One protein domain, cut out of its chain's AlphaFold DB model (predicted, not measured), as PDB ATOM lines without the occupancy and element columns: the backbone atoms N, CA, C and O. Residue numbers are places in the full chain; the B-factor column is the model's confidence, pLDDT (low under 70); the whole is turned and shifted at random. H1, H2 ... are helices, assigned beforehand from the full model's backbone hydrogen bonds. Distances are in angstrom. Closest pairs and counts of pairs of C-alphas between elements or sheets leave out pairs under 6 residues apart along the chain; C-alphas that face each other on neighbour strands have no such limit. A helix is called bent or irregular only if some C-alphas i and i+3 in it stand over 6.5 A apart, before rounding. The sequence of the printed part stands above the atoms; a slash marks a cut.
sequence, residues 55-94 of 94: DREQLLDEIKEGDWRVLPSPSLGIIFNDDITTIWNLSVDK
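What this domain is: This is residues 55 to 94 of the 94 residues of the protein "YqgE/AlgH family protein" of Arachidicoccus sp. B3-10 (UniProt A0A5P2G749). H3 and the short H2 make a small helical head at one end of an elongated shape, while H1 lies alone at the other end. The stretched link of residues 66 to 75 joins H1 to the head, and no helix packs on H1. The printed part has 40 residues with three named helices, in the order H1, H2, H3, and no named strand, and its class is all helix. The whole is loose, with a radius of gyration of the C-alphas of 12.7 A, and spans 33 by 19 by 17 A.

How they stand to each other: H3, residues 84 to 92, touches H2, residues 76 to 79, with 4 pairs of C-alphas within 8 A. The closest C-alphas of the two are those of Ile 78 and Ile 87, 6.2 A apart, and their centres are 10.3 A apart. H1, residues 58 to 65, is apart from H2 and from H3. In H1 every O i to N i+4 pair is within hydrogen-bond range; in H3 it is 3 of 5, and H2 is too short for such a pair.

Where its parts are: H3 is the longest helix, 13.9 A from C-alpha 84 at (113.893, -92.019, -33.312) to C-alpha 92 at (104.323, -101.996, -32.089). It is irregular, but only just: C-alphas 85 and 88 are 7.0 A apart. H2 measures 4.9 A from first to last C-alpha. H1 measures 10.5 A and begins at C-alpha 58, at (100.749, -102.468, -54.328).

The domain as a whole: The two C-alphas farthest apart are those of Arg 56 and Asp 83, 33.5 A. Residues 61 to 66, of which 61 to 65 belong to H1, stand free, as do residues 80 to 85. The link from H1 to H2 is short and that from H2 to H3 is tight. The printed part has no cut and ends at Lys 94, the chain's last residue. The mean pLDDT of the printed part is 91.0, with residues 93 to 94 under 70.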
ATOM      1  N   ASP A  55     102.553 -98.099 -56.361       97.81
ATOM      2  CA  ASP A  55     101.710 -98.273 -57.534       97.81
ATOM      3  C   ASP A  55     100.302 -98.730 -57.122       97.81
ATOM      4  O   ASP A  55     100.018 -99.063 -55.966       97.81
ATOM      5  N   ARG A  56      99.378 -98.737 -58.086       97.69
ATOM      6  CA  ARG A  56      97.999 -99.181 -57.850       97.69
ATOM      7  C   ARG A  56      97.985-100.598 -57.257       97.69
ATOM      8  O   ARG A  56      98.649-101.482 -57.782       97.69
ATOM      9  N   GLU A  57      97.186-100.792 -56.209       97.25
ATOM     10  CA  GLU A  57      97.056-102.020 -55.397       97.25
ATOM     11  C   GLU A  57      98.305-102.472 -54.621       97.25
ATOM     12  O   GLU A  57      98.150-103.239 -53.675       97.25
ATOM     13  N   GLN A  58      99.504-101.959 -54.912       98.31
ATOM     14  CA  GLN A  58     100.749-102.468 -54.328       98.31
ATOM     15  C   GLN A  58     100.733-102.461 -52.791       98.31
ATOM     16  O   GLN A  58     100.996-103.486 -52.173       98.31
ATOM     17  N   LEU A  59     100.351-101.344 -52.159       97.56
ATOM     18  CA  LEU A  59     100.265-101.270 -50.693       97.56
ATOM     19  C   LEU A  59      99.268-102.288 -50.116       97.56
ATOM     20  O   LEU A  59      99.500-102.865 -49.057       97.56
ATOM     21  N   LEU A  60      98.136-102.495 -50.795       97.56
ATOM     22  CA  LEU A  60      97.111-103.430 -50.332       97.56
ATOM     23  C   LEU A  60      97.598-104.873 -50.430       97.56
ATOM     24  O   LEU A  60      97.247-105.682 -49.574       97.56
ATOM     25  N   ASP A  61      98.386-105.189 -51.449       98.06
ATOM     26  CA  ASP A  61      98.957-106.515 -51.635       98.06
ATOM     27  C   ASP A  61     100.092-106.775 -50.634       98.06
ATOM     28  O   ASP A  61     100.039-107.793 -49.949       98.06
ATOM     29  N   GLU A  62     100.995-105.816 -50.402       98.00
ATOM     30  CA  GLU A  62     102.031-105.912 -49.355       98.00
ATOM     31  C   GLU A  62     101.407-106.124 -47.952       98.00
ATOM     32  O   GLU A  62     101.892-106.918 -47.143       98.00
ATOM     33  N   ILE A  63     100.270-105.479 -47.651       97.50
ATOM     34  CA  ILE A  63      99.524-105.725 -46.400       97.50
ATOM     35  C   ILE A  63      98.957-107.155 -46.349       97.50
ATOM     36  O   ILE A  63      99.015-107.794 -45.297       97.50
ATOM     37  N   LYS A  64      98.391-107.670 -47.451       97.62
ATOM     38  CA  LYS A  64      97.834-109.039 -47.510       97.62
ATOM     39  C   LYS A  64      98.920-110.108 -47.393       97.62
ATOM     40  O   LYS A  64      98.654-111.163 -46.819       97.62
ATOM     41  N   GLU A  65     100.106-109.847 -47.937       97.62
ATOM     42  CA  GLU A  65     101.269-110.739 -47.874       97.62
ATOM     43  C   GLU A  65     101.924-110.751 -46.484       97.62
ATOM     44  O   GLU A  65     102.627-111.700 -46.134       97.62
ATOM     45  N   GLY A  66     101.597-109.766 -45.642       96.31
ATOM     46  CA  GLY A  66     102.079-109.669 -44.266       96.31
ATOM     47  C   GLY A  66     103.355-108.843 -44.114       96.31
ATOM     48  O   GLY A  66     103.945-108.856 -43.033       96.31
ATOM     49  N   ASP A  67     103.750-108.098 -45.148       95.88
ATOM     50  CA  ASP A  67     104.922-107.217 -45.120       95.88
ATOM     51  C   ASP A  67     104.692-105.988 -44.232       95.88
ATOM     52  O   ASP A  67     105.627-105.464 -43.618       95.88
ATOM     53  N   TRP A  68     103.433-105.554 -44.098       95.25
ATOM     54  CA  TRP A  68     103.047-104.425 -43.255       95.25
ATOM     55  C   TRP A  68     102.029-104.805 -42.186       95.25
ATOM     56  O   TRP A  68     100.989-105.408 -42.451       95.25
ATOM     57  N   ARG A  69     102.273-104.321 -40.965       91.38
ATOM     58  CA  ARG A  69     101.276-104.282 -39.892       91.38
ATOM     59  C   ARG A  69     100.690-102.878 -39.797       91.38
ATOM     60  O   ARG A  69     101.399-101.929 -39.471       91.38
ATOM     61  N   VAL A  70      99.387-102.755 -40.035       91.75
ATOM     62  CA  VAL A  70      98.668-101.480 -39.916       91.75
ATOM     63  C   VAL A  70      98.244-101.255 -38.466       91.75
ATOM     64  O   VAL A  70      97.671-102.139 -37.826       91.75
ATOM     65  N   LEU A  71      98.521-100.061 -37.950       90.06
ATOM     66  CA  LEU A  71      98.151 -99.623 -36.605       90.06
ATOM     67  C   LEU A  71      97.188 -98.427 -36.689       90.06
ATOM     68  O   LEU A  71      97.163 -97.738 -37.712       90.06
ATOM     69  N   PRO A  72      96.405 -98.145 -35.629       87.62
ATOM     70  CA  PRO A  72      95.656 -96.896 -35.530       87.62
ATOM     71  C   PRO A  72      96.575 -95.674 -35.654       87.62
ATOM     72  O   PRO A  72      97.773 -95.763 -35.377       87.62
ATOM     73  N   SER A  73      96.000 -94.523 -36.019       82.88
ATOM     74  CA  SER A  73      96.756 -93.274 -36.170       82.88
ATOM     75  C   SER A  73      97.640 -93.007 -34.940       82.88
ATOM     76  O   SER A  73      97.126 -93.004 -33.814       82.88
ATOM     77  N   PRO A  74      98.952 -92.765 -35.120       83.69
ATOM     78  CA  PRO A  74      99.839 -92.449 -34.010       83.69
ATOM     79  C   PRO A  74      99.485 -91.084 -33.414       83.69
ATOM     80  O   PRO A  74      98.945 -90.208 -34.090       83.69
ATOM     81  N   SER A  75      99.818 -90.883 -32.138       90.19
ATOM     82  CA  SER A  75      99.721 -89.559 -31.520       90.19
ATOM     83  C   SER A  75     100.847 -88.647 -32.015       90.19
ATOM     84  O   SER A  75     101.932 -89.118 -32.371       90.19
ATOM     85  N   LEU A  76     100.640 -87.327 -31.935       91.81
ATOM     86  CA  LEU A  76     101.684 -86.340 -32.243       91.81
ATOM     87  C   LEU A  76     102.969 -86.566 -31.427       91.81
ATOM     88  O   LEU A  76     104.059 -86.297 -31.920       91.81
ATOM     89  N   GLY A  77     102.858 -87.110 -30.209       91.19
ATOM     90  CA  GLY A  77     104.010 -87.449 -29.371       91.19
ATOM     91  C   GLY A  77     104.891 -88.563 -29.944       91.19
ATOM     92  O   GLY A  77     106.101 -88.507 -29.774       91.19
ATOM     93  N   ILE A  78     104.316 -89.538 -30.659       91.56
ATOM     94  CA  ILE A  78     105.090 -90.568 -31.375       91.56
ATOM     95  C   ILE A  78     105.682 -89.967 -32.655       91.56
ATOM     96  O   ILE A  78     106.873 -90.125 -32.920       91.56
ATOM     97  N   ILE A  79     104.872 -89.229 -33.424       92.12
ATOM     98  CA  ILE A  79     105.280 -88.642 -34.710       92.12
ATOM     99  C   ILE A  79     106.434 -87.654 -34.530       92.12
ATOM    100  O   ILE A  79     107.414 -87.717 -35.270       92.12
ATOM    101  N   PHE A  80     106.355 -86.776 -33.531       92.88
ATOM    102  CA  PHE A  80     107.371 -85.770 -33.213       92.88
ATOM    103  C   PHE A  80     108.314 -86.195 -32.082       92.88
ATOM    104  O   PHE A  80     108.954 -85.339 -31.477       92.88
ATOM    105  N   ASN A  81     108.426 -87.500 -31.807       91.75
ATOM    106  CA  ASN A  81     109.432 -87.999 -30.876       91.75
ATOM    107  C   ASN A  81     110.838 -87.678 -31.409       91.75
ATOM    108  O   ASN A  81     111.133 -87.936 -32.586       91.75
ATOM    109  N   ASP A  82     111.664 -87.099 -30.540       88.62
ATOM    110  CA  ASP A  82     113.048 -86.725 -30.825       88.62
ATOM    111  C   ASP A  82     113.974 -87.959 -30.778       88.62
ATOM    112  O   ASP A  82     114.950 -88.027 -31.526       88.62
ATOM    113  N   ASP A  83     113.639 -88.977 -29.974       93.25
ATOM    114  CA  ASP A  83     114.353 -90.257 -29.957       93.25
ATOM    115  C   ASP A  83     113.757 -91.231 -30.978       93.25
ATOM    116  O   ASP A  83     112.858 -92.033 -30.695       93.25
ATOM    117  N   ILE A  84     114.308 -91.177 -32.188       89.19
ATOM    118  CA  ILE A  84     113.893 -92.019 -33.312       89.19
ATOM    119  C   ILE A  84     114.042 -93.520 -33.036       89.19
ATOM    120  O   ILE A  84     113.316 -94.314 -33.632       89.19
ATOM    121  N   THR A  85     114.937 -93.922 -32.126       92.81
ATOM    122  CA  THR A  85     115.185 -95.342 -31.828       92.81
ATOM    123  C   THR A  85     114.021 -95.980 -31.073       92.81
ATOM    124  O   THR A  85     113.827 -97.192 -31.127       92.81
ATOM    125  N   THR A  86     113.198 -95.155 -30.420       91.62
ATOM    126  CA  THR A  86     112.049 -95.607 -29.629       91.62
ATOM    127  C   THR A  86     110.755 -95.688 -30.432       91.62
ATOM    128  O   THR A  86     109.821 -96.359 -29.997       91.62
ATOM    129  N   ILE A  87     110.682 -95.042 -31.605       91.19
ATOM    130  CA  ILE A  87     109.439 -94.918 -32.387       91.19
ATOM    131  C   ILE A  87     108.857 -96.289 -32.726       91.19
ATOM    132  O   ILE A  87     107.651 -96.483 -32.574       91.19
ATOM    133  N   TRP A  88     109.700 -97.238 -33.145       89.88
ATOM    134  CA  TRP A  88     109.261 -98.594 -33.470       89.88
ATOM    135  C   TRP A  88     108.613 -99.264 -32.256       89.88
ATOM    136  O   TRP A  88     107.418 -99.542 -32.283       89.88
ATOM    137  N   ASN A  89     109.350 -99.420 -31.155       90.19
ATOM    138  CA  ASN A  89     108.850-100.094 -29.951       90.19
ATOM    139  C   ASN A  89     107.572 -99.424 -29.408       90.19
ATOM    140  O   ASN A  89     106.588-100.094 -29.117       90.19
ATOM    141  N   LEU A  90     107.520 -98.086 -29.378       88.56
ATOM    142  CA  LEU A  90     106.332 -97.338 -28.938       88.56
ATOM    143  C   LEU A  90     105.104 -97.518 -29.844       88.56
ATOM    144  O   LEU A  90     103.978 -97.262 -29.405       88.56
ATOM    145  N   SER A  91     105.322 -97.904 -31.102       85.75
ATOM    146  CA  SER A  91     104.257 -98.151 -32.071       85.75
ATOM    147  C   SER A  91     103.764 -99.594 -31.995       85.75
ATOM    148  O   SER A  91     102.556 -99.816 -31.984       85.75
ATOM    149  N   VAL A  92     104.673-100.572 -31.934       82.88
ATOM    150  CA  VAL A  92     104.323-101.996 -32.089       82.88
ATOM    151  C   VAL A  92     103.972-102.690 -30.766       82.88
ATOM    152  O   VAL A  92     103.183-103.636 -30.790       82.88
ATOM    153  N   ASP A  93     104.491-102.212 -29.628       67.12
ATOM    154  CA  ASP A  93     104.336-102.851 -28.306       67.12
ATOM    155  C   ASP A  93     103.090-102.383 -27.521       67.12
ATOM    156  O   ASP A  93     103.051-102.471 -26.290       67.12
ATOM    157  N   LYS A  94     102.069-101.868 -28.215       55.88
ATOM    158  CA  LYS A  94     100.759-101.533 -27.628       55.88
ATOM    159  C   LYS A  94      99.739-102.654 -27.771       55.88
ATOM    160  O   LYS A  94      99.693-103.296 -28.846       55.88
TER     161      LYS A  94